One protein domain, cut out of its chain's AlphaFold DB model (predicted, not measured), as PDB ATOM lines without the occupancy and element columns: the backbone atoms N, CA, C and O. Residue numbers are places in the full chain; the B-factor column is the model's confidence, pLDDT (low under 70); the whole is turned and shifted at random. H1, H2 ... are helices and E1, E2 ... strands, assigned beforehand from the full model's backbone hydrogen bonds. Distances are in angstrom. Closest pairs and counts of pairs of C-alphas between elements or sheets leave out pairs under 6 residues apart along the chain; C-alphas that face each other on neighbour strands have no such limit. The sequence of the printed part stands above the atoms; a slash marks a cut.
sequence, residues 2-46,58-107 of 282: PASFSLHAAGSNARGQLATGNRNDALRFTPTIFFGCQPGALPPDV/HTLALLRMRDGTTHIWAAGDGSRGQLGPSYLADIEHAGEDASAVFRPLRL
ATOM      1  N   PRO A   2     163.872 116.163 184.891       56.75
ATOM      2  CA  PRO A   2     162.605 116.852 185.129       56.75
ATOM      3  C   PRO A   2     161.690 116.647 183.912       56.75
ATOM      4  O   PRO A   2     162.180 116.567 182.785       56.75
ATOM      5  N   ALA A   3     160.384 116.509 184.139       61.84
ATOM      6  CA  ALA A   3     159.421 116.384 183.050       61.84
ATOM      7  C   ALA A   3     159.503 117.625 182.147       61.84
ATOM      8  O   ALA A   3     159.485 118.753 182.641       61.84
ATOM      9  N   SER A   4     159.625 117.405 180.838       76.69
ATOM     10  CA  SER A   4     159.569 118.463 179.830       76.69
ATOM     11  C   SER A   4     158.163 118.484 179.251       76.69
ATOM     12  O   SER A   4     157.705 117.471 178.724       76.69
ATOM     13  N   PHE A   5     157.484 119.620 179.355       85.12
ATOM     14  CA  PHE A   5     156.170 119.831 178.757       85.12
ATOM     15  C   PHE A   5     156.326 120.591 177.440       85.12
ATOM     16  O   PHE A   5     157.148 121.502 177.348       85.12
ATOM     17  N   SER A   6     155.526 120.240 176.437       92.12
ATOM     18  CA  SER A   6     155.369 121.009 175.203       92.12
ATOM     19  C   SER A   6     153.885 121.202 174.914       92.12
ATOM     20  O   SER A   6     153.057 120.342 175.222       92.12
ATOM     21  N   LEU A   7     153.544 122.346 174.325       96.94
ATOM     22  CA  LEU A   7     152.192 122.646 173.871       96.94
ATOM     23  C   LEU A   7     152.157 122.580 172.344       96.94
ATOM     24  O   LEU A   7     153.063 123.063 171.662       96.94
ATOM     25  N   HIS A   8     151.121 121.937 171.811       98.25
ATOM     26  CA  HIS A   8     150.902 121.797 170.378       98.25
ATOM     27  C   HIS A   8     149.476 122.214 170.028       98.25
ATOM     28  O   HIS A   8     148.550 121.974 170.802       98.25
ATOM     29  N   ALA A   9     149.299 122.788 168.841       98.44
ATOM     30  CA  ALA A   9     148.018 123.292 168.365       98.44
ATOM     31  C   ALA A   9     147.743 122.851 166.919       98.44
ATOM     32  O   ALA A   9     148.664 122.621 166.133       98.44
ATOM     33  N   ALA A  10     146.463 122.699 166.582       98.38
ATOM     34  CA  ALA A  10     145.967 122.358 165.252       98.38
ATOM     35  C   ALA A  10     144.574 122.975 165.057       98.38
ATOM     36  O   ALA A  10     143.880 123.248 166.037       98.38
ATOM     37  N   GLY A  11     144.150 123.156 163.809       98.38
ATOM     38  CA  GLY A  11     142.847 123.711 163.451       98.38
ATOM     39  C   GLY A  11     142.946 125.031 162.692       98.38
ATOM     40  O   GLY A  11     143.938 125.288 162.008       98.38
ATOM     41  N   SER A  12     141.896 125.849 162.800       98.19
ATOM     42  CA  SER A  12     141.853 127.158 162.147       98.19
ATOM     43  C   SER A  12     142.705 128.188 162.884       98.19
ATOM     44  O   SER A  12     142.729 128.217 164.115       98.19
ATOM     45  N   ASN A  13     143.401 129.029 162.123       98.19
ATOM     46  CA  ASN A  13     144.423 129.931 162.641       98.19
ATOM     47  C   ASN A  13     144.403 131.326 161.999       98.19
ATOM     48  O   ASN A  13     145.392 132.055 162.064       98.19
ATOM     49  N   ALA A  14     143.283 131.722 161.391       97.06
ATOM     50  CA  ALA A  14     143.175 132.974 160.637       97.06
ATOM     51  C   ALA A  14     143.565 134.236 161.438       97.06
ATOM     52  O   ALA A  14     143.830 135.289 160.852       97.06
ATOM     53  N   ARG A  15     143.599 134.158 162.776       97.44
ATOM     54  CA  ARG A  15     144.001 135.251 163.671       97.44
ATOM     55  C   ARG A  15     145.284 134.977 164.463       97.44
ATOM     56  O   ARG A  15     145.722 135.852 165.210       97.44
ATOM     57  N   GLY A  16     145.931 133.830 164.265       98.06
ATOM     58  CA  GLY A  16     147.139 133.428 164.995       98.06
ATOM     59  C   GLY A  16     146.853 132.732 166.332       98.06
ATOM     60  O   GLY A  16     147.765 132.538 167.132       98.06
ATOM     61  N   GLN A  17     145.605 132.340 166.599       98.38
ATOM     62  CA  GLN A  17     145.194 131.741 167.875       98.38
ATOM     63  C   GLN A  17     145.884 130.412 168.209       98.38
ATOM     64  O   GLN A  17     145.886 130.007 169.371       98.38
ATOM     65  N   LEU A  18     146.476 129.731 167.222       98.69
ATOM     66  CA  LEU A  18     147.238 128.503 167.457       98.69
ATOM     67  C   LEU A  18     148.655 128.771 167.976       98.69
ATOM     68  O   LEU A  18     149.329 127.831 168.388       98.69
ATOM     69  N   ALA A  19     149.119 130.023 167.949       98.50
ATOM     70  CA  ALA A  19     150.454 130.419 168.382       98.50
ATOM     71  C   ALA A  19     151.601 129.668 167.668       98.50
ATOM     72  O   ALA A  19     152.595 129.307 168.291       98.50
ATOM     73  N   THR A  20     151.474 129.388 166.368       98.06
ATOM     74  CA  THR A  20     152.455 128.614 165.574       98.06
ATOM     75  C   THR A  20     153.434 129.488 164.777       98.06
ATOM     76  O   THR A  20     154.148 128.991 163.906       98.06
ATOM     77  N   GLY A  21     153.468 130.794 165.048       97.06
ATOM     78  CA  GLY A  21     154.325 131.778 164.378       97.06
ATOM     79  C   GLY A  21     153.815 132.263 163.021       97.06
ATOM     80  O   GLY A  21     154.529 132.978 162.333       97.06
ATOM     81  N   ASN A  22     152.615 131.856 162.611       96.12
ATOM     82  CA  ASN A  22     151.951 132.307 161.386       96.12
ATOM     83  C   ASN A  22     150.422 132.210 161.543       96.12
ATOM     84  O   ASN A  22     149.929 131.747 162.574       96.12
ATOM     85  N   ARG A  23     149.669 132.618 160.514       97.25
ATOM     86  CA  ARG A  23     148.191 132.581 160.473       97.25
ATOM     87  C   ARG A  23     147.608 131.496 159.562       97.25
ATOM     88  O   ARG A  23     146.424 131.530 159.233       97.25
ATOM     89  N   ASN A  24     148.427 130.539 159.134       97.50
ATOM     90  CA  ASN A  24     147.960 129.425 158.317       97.50
ATOM     91  C   ASN A  24     147.302 128.372 159.205       97.50
ATOM     92  O   ASN A  24     147.807 128.058 160.289       97.50
ATOM     93  N   ASP A  25     146.193 127.810 158.731       98.25
ATOM     94  CA  ASP A  25     145.541 126.677 159.378       98.25
ATOM     95  C   ASP A  25     146.516 125.496 159.500       98.25
ATOM     96  O   ASP A  25     147.315 125.213 158.602       98.25
ATOM     97  N   ALA A  26     146.440 124.778 160.617       97.81
ATOM     98  CA  ALA A  26     147.319 123.655 160.903       97.81
ATOM     99  C   ALA A  26     146.536 122.339 160.871       97.81
ATOM    100  O   ALA A  26     145.725 122.053 161.748       97.81
ATOM    101  N   LEU A  27     146.818 121.495 159.877       97.25
ATOM    102  CA  LEU A  27     146.196 120.168 159.732       97.25
ATOM    103  C   LEU A  27     146.812 119.103 160.656       97.25
ATOM    104  O   LEU A  27     146.348 117.964 160.702       97.25
ATOM    105  N   ARG A  28     147.899 119.445 161.351       97.69
ATOM    106  CA  ARG A  28     148.631 118.576 162.277       97.69
ATOM    107  C   ARG A  28     149.024 119.371 163.510       97.69
ATOM    108  O   ARG A  28     149.262 120.574 163.414       97.69
ATOM    109  N   PHE A  29     149.149 118.677 164.639       98.38
ATOM    110  CA  PHE A  29     149.635 119.260 165.885       98.38
ATOM    111  C   PHE A  29     151.030 119.852 165.698       98.38
ATOM    112  O   PHE A  29     152.029 119.141 165.601       98.38
ATOM    113  N   THR A  30     151.072 121.175 165.636       98.38
ATOM    114  CA  THR A  30     152.279 121.965 165.421       98.38
ATOM    115  C   THR A  30     152.741 122.515 166.763       98.38
ATOM    116  O   THR A  30     151.892 122.965 167.535       98.38
ATOM    117  N   PRO A  31     154.046 122.465 167.082       98.19
ATOM    118  CA  PRO A  31     154.556 123.057 168.312       98.19
ATOM    119  C   PRO A  31     154.192 124.541 168.396       98.19
ATOM    120  O   PRO A  31     154.396 125.287 167.436       98.19
ATOM    121  N   THR A  32     153.658 124.969 169.536       98.50
ATOM    122  CA  THR A  32     153.373 126.386 169.778       98.50
ATOM    123  C   THR A  32     154.655 127.148 170.102       98.50
ATOM    124  O   THR A  32     155.645 126.565 170.549       98.50
ATOM    125  N   ILE A  33     154.619 128.462 169.932       98.25
ATOM    126  CA  ILE A  33     155.728 129.376 170.172       98.25
ATOM    127  C   ILE A  33     155.318 130.349 171.274       98.25
ATOM    128  O   ILE A  33     154.296 131.027 171.171       98.25
ATOM    129  N   PHE A  34     156.144 130.429 172.314       97.81
ATOM    130  CA  PHE A  34     156.087 131.475 173.330       97.81
ATOM    131  C   PHE A  34     157.106 132.560 172.981       97.81
ATOM    132  O   PHE A  34     158.199 132.260 172.504       97.81
ATOM    133  N   PHE A  35     156.756 133.827 173.193       96.19
ATOM    134  CA  PHE A  35     157.638 134.952 172.893       96.19
ATOM    135  C   PHE A  35     159.001 134.787 173.584       96.19
ATOM    136  O   PHE A  35     159.073 134.502 174.780       96.19
ATOM    137  N   GLY A  36     160.081 134.936 172.811       94.69
ATOM    138  CA  GLY A  36     161.456 134.729 173.280       94.69
ATOM    139  C   GLY A  36     161.894 133.263 173.405       94.69
ATOM    140  O   GLY A  36     163.014 133.012 173.842       94.69
ATOM    141  N   CYS A  37     161.055 132.297 173.019       95.94
ATOM    142  CA  CYS A  37     161.338 130.864 173.122       95.94
ATOM    143  C   CYS A  37     161.420 130.198 171.738       95.94
ATOM    144  O   CYS A  37     160.855 130.680 170.756       95.94
ATOM    145  N   GLN A  38     162.114 129.059 171.661       95.31
ATOM    146  CA  GLN A  38     162.109 128.213 170.462       95.31
ATOM    147  C   GLN A  38     160.755 127.492 170.304       95.31
ATOM    148  O   GLN A  38     160.089 127.239 171.310       95.31
ATOM    149  N   PRO A  39     160.339 127.110 169.080       96.50
ATOM    150  CA  PRO A  39     159.116 126.335 168.880       96.50
ATOM    151  C   PRO A  39     159.079 125.058 169.730       96.50
ATOM    152  O   PRO A  39     160.029 124.277 169.740       96.50
ATOM    153  N   GLY A  40     157.974 124.845 170.446       95.44
ATOM    154  CA  GLY A  40     157.787 123.713 171.358       95.44
ATOM    155  C   GLY A  40     158.432 123.873 172.736       95.44
ATOM    156  O   GLY A  40     158.157 123.055 173.613       95.44
ATOM    157  N   ALA A  41     159.234 124.919 172.954       95.75
ATOM    158  CA  ALA A  41     159.756 125.259 174.268       95.75
ATOM    159  C   ALA A  41     158.773 126.162 175.027       95.75
ATOM    160  O   ALA A  41     158.196 127.099 174.470       95.75
ATOM    161  N   LEU A  42     158.608 125.880 176.317       95.81
ATOM    162  CA  LEU A  42     157.921 126.769 177.251       95.81
ATOM    163  C   LEU A  42     158.894 127.832 177.785       95.81
ATOM    164  O   LEU A  42     160.112 127.620 177.736       95.81
ATOM    165  N   PRO A  43     158.380 128.948 178.336       95.62
ATOM    166  CA  PRO A  43     159.189 129.889 179.101       95.62
ATOM    167  C   PRO A  43     160.002 129.188 180.206       95.62
ATOM    168  O   PRO A  43     159.589 128.130 180.700       95.62
ATOM    169  N   PRO A  44     161.153 129.755 180.613       93.19
ATOM    170  CA  PRO A  44     161.970 129.179 181.675       93.19
ATOM    171  C   PRO A  44     161.171 129.046 182.976       93.19
ATOM    172  O   PRO A  44     160.224 129.789 183.220       93.19
ATOM    173  N   ASP A  45     161.555 128.073 183.801       93.25
ATOM    174  CA  ASP A  45     160.974 127.814 185.124       93.25
ATOM    175  C   ASP A  45     159.481 127.470 185.160       93.25
ATOM    176  O   ASP A  45     158.896 127.385 186.239       93.25
ATOM    177  N   VAL A  46     158.862 127.167 184.018       95.25
ATOM    178  CA  VAL A  46     157.511 126.601 183.998       95.25
ATOM    179  C   VAL A  46     157.535 125.196 184.610       95.25
ATOM    180  O   VAL A  46     158.292 124.313 184.198       95.25
ATOM    181  N   HIS A  58     141.047 133.545 169.741       98.62
ATOM    182  CA  HIS A  58     142.120 133.771 170.704       98.62
ATOM    183  C   HIS A  58     142.280 132.573 171.633       98.62
ATOM    184  O   HIS A  58     141.344 131.793 171.813       98.62
ATOM    185  N   THR A  59     143.454 132.460 172.240       98.81
ATOM    186  CA  THR A  59     143.784 131.395 173.187       98.81
ATOM    187  C   THR A  59     144.475 131.996 174.397       98.81
ATOM    188  O   THR A  59     145.363 132.833 174.243       98.81
ATOM    189  N   LEU A  60     144.098 131.540 175.589       98.81
ATOM    190  CA  LEU A  60     144.788 131.804 176.846       98.81
ATOM    191  C   LEU A  60     145.481 130.534 177.337       98.81
ATOM    192  O   LEU A  60     144.901 129.449 177.293       98.81
ATOM    193  N   ALA A  61     146.683 130.686 177.874       98.50
ATOM    194  CA  ALA A  61     147.413 129.653 178.590       98.50
ATOM    195  C   ALA A  61     147.768 130.158 179.992       98.50
ATOM    196  O   ALA A  61     148.411 131.196 180.135       98.50
ATOM    197  N   LEU A  62     147.357 129.421 181.023       98.38
ATOM    198  CA  LEU A  62     147.786 129.649 182.397       98.38
ATOM    199  C   LEU A  62     148.953 128.721 182.710       98.38
ATOM    200  O   LEU A  62     148.799 127.498 182.740       98.38
ATOM    201  N   LEU A  63     150.116 129.313 182.945       97.38
ATOM    202  CA  LEU A  63     151.336 128.601 183.291       97.38
ATOM    203  C   LEU A  63     151.597 128.738 184.781       97.38
ATOM    204  O   LEU A  63     151.511 129.839 185.323       97.38
ATOM    205  N   ARG A  64     151.974 127.637 185.424       96.50
ATOM    206  CA  ARG A  64     152.470 127.640 186.797       96.50
ATOM    207  C   ARG A  64     153.978 127.540 186.792       96.50
ATOM    208  O   ARG A  64     154.548 126.620 186.203       96.50
ATOM    209  N   MET A  65     154.605 128.484 187.469       95.06
ATOM    210  CA  MET A  65     156.046 128.592 187.617       95.06
ATOM    211  C   MET A  65     156.529 127.716 188.783       95.06
ATOM    212  O   MET A  65     155.752 127.310 189.652       95.06
ATOM    213  N   ARG A  66     157.825 127.395 188.813       94.00
ATOM    214  CA  ARG A  66     158.453 126.581 189.872       94.00
ATOM    215  C   ARG A  66     158.446 127.248 191.244       94.00
ATOM    216  O   ARG A  66     158.466 126.536 192.242       94.00
ATOM    217  N   ASP A  67     158.393 128.575 191.290       93.62
ATOM    218  CA  ASP A  67     158.242 129.355 192.525       93.62
ATOM    219  C   ASP A  67     156.792 129.383 193.055       93.62
ATOM    220  O   ASP A  67     156.531 129.951 194.111       93.62
ATOM    221  N   GLY A  68     155.851 128.745 192.347       91.88
ATOM    222  CA  GLY A  68     154.436 128.678 192.710       91.88
ATOM    223  C   GLY A  68     153.583 129.821 192.155       91.88
ATOM    224  O   GLY A  68     152.362 129.773 192.301       91.88
ATOM    225  N   THR A  69     154.182 130.814 191.493       93.06
ATOM    226  CA  THR A  69     153.438 131.885 190.820       93.06
ATOM    227  C   THR A  69     152.767 131.385 189.538       93.06
ATOM    228  O   THR A  69     153.080 130.318 189.003       93.06
ATOM    229  N   THR A  70     151.803 132.159 189.042       95.62
ATOM    230  CA  THR A  70     151.006 131.810 187.862       95.62
ATOM    231  C   THR A  70     151.006 132.951 186.859       95.62
ATOM    232  O   THR A  70     150.665 134.078 187.221       95.62
ATOM    233  N   HIS A  71     151.320 132.661 185.600       96.00
ATOM    234  CA  HIS A  71     151.393 133.644 184.521       96.00
ATOM    235  C   HIS A  71     150.404 133.312 183.409       96.00
ATOM    236  O   HIS A  71     150.288 132.160 182.991       96.00
ATOM    237  N   ILE A  72     149.727 134.336 182.891       98.00
ATOM    238  CA  ILE A  72     148.831 134.197 181.744       98.00
ATOM    239  C   ILE A  72     149.600 134.561 180.483       98.00
ATOM    240  O   ILE A  72     150.295 135.576 180.436       98.00
ATOM    241  N   TRP A  73     149.444 133.740 179.457       98.31
ATOM    242  CA  TRP A  73     149.924 134.001 178.113       98.31
ATOM    243  C   TRP A  73     148.752 133.954 177.144       98.31
ATOM    244  O   TRP A  73     147.825 133.169 177.331       98.31
ATOM    245  N   ALA A  74     148.788 134.788 176.114       98.50
ATOM    246  CA  ALA A  74     147.713 134.902 175.144       98.50
ATOM    247  C   ALA A  74     148.236 134.918 173.709       98.50
ATOM    248  O   ALA A  74     149.345 135.382 173.453       98.50
ATOM    249  N   ALA A  75     147.426 134.420 172.782       98.56
ATOM    250  CA  ALA A  75     147.650 134.522 171.345       98.56
ATOM    251  C   ALA A  75     146.318 134.751 170.622       98.56
ATOM    252  O   ALA A  75     145.247 134.422 171.139       98.56
ATOM    253  N   GLY A  76     146.389 135.268 169.400       98.38
ATOM    254  CA  GLY A  76     145.243 135.513 168.536       98.38
ATOM    255  C   GLY A  76     144.702 136.942 168.586       98.38
ATOM    256  O   GLY A  76     145.412 137.908 168.877       98.38
ATOM    257  N   ASP A  77     143.426 137.068 168.238       97.31
ATOM    258  CA  ASP A  77     142.708 138.330 168.113       97.31
ATOM    259  C   ASP A  77     142.367 138.938 169.479       97.31
ATOM    260  O   ASP A  77     141.674 138.326 170.292       97.31
ATOM    261  N   GLY A  78     142.823 140.170 169.701       95.69
ATOM    262  CA  GLY A  78     142.484 140.988 170.866       95.69
ATOM    263  C   GLY A  78     141.613 142.204 170.536       95.69
ATOM    264  O   GLY A  78     141.404 143.038 171.411       95.69
ATOM    265  N   SER A  79     141.130 142.348 169.296       94.81
ATOM    266  CA  SER A  79     140.537 143.593 168.773       94.81
ATOM    267  C   SER A  79     139.265 144.075 169.483       94.81
ATOM    268  O   SER A  79     138.909 145.249 169.374       94.81
ATOM    269  N   ARG A  80     138.586 143.206 170.242       95.50
ATOM    270  CA  ARG A  80     137.417 143.553 171.068       95.50
ATOM    271  C   ARG A  80     137.788 143.795 172.534       95.50
ATOM    272  O   ARG A  80     136.901 143.976 173.358       95.50
ATOM    273  N   GLY A  81     139.081 143.808 172.864       95.25
ATOM    274  CA  GLY A  81     139.607 143.986 174.219       95.25
ATOM    275  C   GLY A  81     139.704 142.693 175.030       95.25
ATOM    276  O   GLY A  81     140.068 142.737 176.201       95.25
ATOM    277  N   GLN A  82     139.413 141.532 174.433       97.12
ATOM    278  CA  GLN A  82     139.393 140.243 175.131       97.12
ATOM    279  C   GLN A  82     140.771 139.763 175.586       97.12
ATOM    280  O   GLN A  82     140.855 138.859 176.401       97.12
ATOM    281  N   LEU A  83     141.847 140.368 175.086       97.19
ATOM    282  CA  LEU A  83     143.210 140.095 175.537       97.19
ATOM    283  C   LEU A  83     143.800 141.270 176.328       97.19
ATOM    284  O   LEU A  83     144.994 141.297 176.565       97.19
ATOM    285  N   GLY A  84     142.988 142.241 176.756       93.50
ATOM    286  CA  GLY A  84     143.440 143.356 177.587       93.50
ATOM    287  C   GLY A  84     144.385 144.357 176.890       93.50
ATOM    288  O   GLY A  84     144.827 144.153 175.759       93.50
ATOM    289  N   PRO A  85     144.685 145.487 177.555       91.19
ATOM    290  CA  PRO A  85     145.412 146.599 176.944       91.19
ATOM    291  C   PRO A  85     146.915 146.333 176.783       91.19
ATOM    292  O   PRO A  85     147.495 146.761 175.790       91.19
ATOM    293  N   SER A  86     147.542 145.607 177.716       91.94
ATOM    294  CA  SER A  86     148.978 145.293 177.647       91.94
ATOM    295  C   SER A  86     149.314 144.431 176.431       91.94
ATOM    296  O   SER A  86     150.263 144.723 175.716       91.94
ATOM    297  N   TYR A  87     148.486 143.424 176.137       95.12
ATOM    298  CA  TYR A  87     148.648 142.589 174.951       95.12
ATOM    299  C   TYR A  87     148.501 143.401 173.667       95.12
ATOM    300  O   TYR A  87     149.294 143.234 172.747       95.12
ATOM    301  N   LEU A  88     147.492 144.279 173.603       92.44
ATOM    302  CA  LEU A  88     147.263 145.134 172.438       92.44
ATOM    303  C   LEU A  88     148.459 146.050 172.171       92.44
ATOM    304  O   LEU A  88     148.915 146.127 171.032       92.44
ATOM    305  N   ALA A  89     149.007 146.664 173.222       91.19
ATOM    306  CA  ALA A  89     150.229 147.448 173.117       91.19
ATOM    307  C   ALA A  89     151.414 146.582 172.648       91.19
ATOM    308  O   ALA A  89     152.139 146.977 171.738       91.19
ATOM    309  N   ASP A  90     151.591 145.382 173.204       91.50
ATOM    310  CA  ASP A  90     152.696 144.488 172.842       91.50
ATOM    311  C   ASP A  90     152.638 144.031 171.373       91.50
ATOM    312  O   ASP A  90     153.676 143.962 170.709       91.50
ATOM    313  N   ILE A  91     151.450 143.713 170.838       92.50
ATOM    314  CA  ILE A  91     151.317 143.289 169.434       92.50
ATOM    315  C   ILE A  91     151.464 144.452 168.450       92.50
ATOM    316  O   ILE A  91     151.982 144.235 167.357       92.50
ATOM    317  N   GLU A  92     151.051 145.667 168.824       89.25
ATOM    318  CA  GLU A  92     151.171 146.860 167.976       89.25
ATOM    319  C   GLU A  92     152.642 147.185 167.681       89.25
ATOM    320  O   GLU A  92     153.001 147.485 166.544       89.25
ATOM    321  N   HIS A  93     153.518 147.025 168.675       85.44
ATOM    322  CA  HIS A  93     154.953 147.269 168.520       85.44
ATOM    323  C   HIS A  93     155.699 146.135 167.799       85.44
ATOM    324  O   HIS A  93     156.781 146.360 167.257       85.44
ATOM    325  N   ALA A  94     155.168 144.909 167.815       83.94
ATOM    326  CA  ALA A  94     155.900 143.710 167.399       83.94
ATOM    327  C   ALA A  94     155.690 143.290 165.929       83.94
ATOM    328  O   ALA A  94     156.310 142.320 165.493       83.94
ATOM    329  N   GLY A  95     154.866 144.019 165.170       80.50
ATOM    330  CA  GLY A  95     154.707 143.843 163.725       80.50
ATOM    331  C   GLY A  95     153.738 142.734 163.299       80.50
ATOM    332  O   GLY A  95     152.934 142.219 164.080       80.50
ATOM    333  N   GLU A  96     153.789 142.394 162.009       75.50
ATOM    334  CA  GLU A  96     152.942 141.355 161.416       75.50
ATOM    335  C   GLU A  96     153.219 139.989 162.072       75.50
ATOM    336  O   GLU A  96     154.332 139.693 162.496       75.50
ATOM    337  N   ASP A  97     152.172 139.178 162.240       89.12
ATOM    338  CA  ASP A  97     152.198 137.889 162.953       89.12
ATOM    339  C   ASP A  97     152.544 137.921 164.451       89.12
ATOM    340  O   ASP A  97     152.583 136.870 165.093       89.12
ATOM    341  N   ALA A  98     152.649 139.096 165.082       94.12
ATOM    342  CA  ALA A  98     152.815 139.184 166.535       94.12
ATOM    343  C   ALA A  98     151.707 138.461 167.323       94.12
ATOM    344  O   ALA A  98     151.981 137.920 168.394       94.12
ATOM    345  N   SER A  99     150.486 138.416 166.776       96.88
ATOM    346  CA  SER A  99     149.348 137.684 167.343       96.88
ATOM    347  C   SER A  99     149.464 136.162 167.218       96.88
ATOM    348  O   SER A  99     148.711 135.444 167.865       96.88
ATOM    349  N   ALA A 100     150.381 135.654 166.391       98.00
ATOM    350  CA  ALA A 100     150.605 134.232 166.156       98.00
ATOM    351  C   ALA A 100     151.661 133.618 167.086       98.00
ATOM    352  O   ALA A 100     152.186 132.541 166.810       98.00
ATOM    353  N   VAL A 101     151.976 134.284 168.194       98.00
ATOM    354  CA  VAL A 101     152.914 133.830 169.222       98.00
ATOM    355  C   VAL A 101     152.263 134.076 170.577       98.00
ATOM    356  O   VAL A 101     151.667 135.131 170.784       98.00
ATOM    357  N   PHE A 102     152.386 133.131 171.509       98.50
ATOM    358  CA  PHE A 102     151.956 133.369 172.882       98.50
ATOM    359  C   PHE A 102     152.783 134.503 173.481       98.50
ATOM    360  O   PHE A 102     154.012 134.427 173.530       98.50
ATOM    361  N   ARG A 103     152.112 135.537 173.986       97.69
ATOM    362  CA  ARG A 103     152.722 136.687 174.662       97.69
ATOM    363  C   ARG A 103     152.217 136.807 176.095       97.69
ATOM    364  O   ARG A 103     151.070 136.431 176.344       97.69
ATOM    365  N   PRO A 104     153.029 137.320 177.033       96.69
ATOM    366  CA  PRO A 104     152.573 137.561 178.395       96.69
ATOM    367  C   PRO A 104     151.350 138.482 178.408       96.69
ATOM    368  O   PRO A 104     151.364 139.544 177.794       96.69
ATOM    369  N   LEU A 105     150.305 138.091 179.131       96.06
ATOM    370  CA  LEU A 105     149.119 138.908 179.346       96.06
ATOM    371  C   LEU A 105     149.167 139.512 180.751       96.06
ATOM    372  O   LEU A 105     148.891 138.834 181.743       96.06
ATOM    373  N   ARG A 106     149.517 140.800 180.836       93.00
ATOM    374  CA  ARG A 106     149.564 141.552 182.100       93.00
ATOM    375  C   ARG A 106     148.259 142.312 182.309       93.00
ATOM    376  O   ARG A 106     147.844 143.077 181.446       93.00
ATOM    377  N   LEU A 107     147.599 142.103 183.444       89.38
ATOM    378  CA  LEU A 107     146.290 142.711 183.710       89.38
ATOM    379  C   LEU A 107     146.357 143.990 184.552       89.38
ATOM    380  O   LEU A 107     145.308 144.565 184.812       89.38
TER     381      LEU A 107
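This is residues 2 to 46 and 58 to 107 of the 282 residues of an uncharacterized protein of Pycnoporus cinnabarinus (UniProt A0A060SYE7). With little regular structure, two separate hairpins, long E3-E4 and short E1-E2, sit round a core of loops, with helix H1 at the end away from E1-E2. The 95 printed residues run E1, E2, E3, E4, H1; both sheets are antiparallel pairs, class mixed, only 36 residues in named elements. The whole is compact, radius of gyration of the C-alphas 12.8 A, spans 36 by 32 by 18 A.

E3, residues 58 to 65, spans 22.5 A from (142.120, 133.771, 170.704); E4, 70 to 76, 20.5 A; E1, 8 to 11, 10.8 A; E2, 26 to 31, 10.4 A; H1, 84 to 94, 16.1 A, ending at (155.900, 143.710, 167.399).

E3 and E4 form a hairpin at 158 degrees, with N 61 and O 73 2.8 A apart. Residues 73 to 74 also pair antiparallel with 103 to 104. The closest C-alphas of E4 and H1, Ala 74 and Tyr 87, are 7.7 A apart. In H1 every O i to N i+4 pair is within hydrogen-bond range. Hairpin E1-E2 has N 9 and O 30 2.9 A apart. E2 and E3 are apart.

Residues 47 to 57 are not printed, a gap of 21.6 A between C-alphas 46 and 58. The link E1 to E2 is long. Residues 2 to 3 are under pLDDT 70.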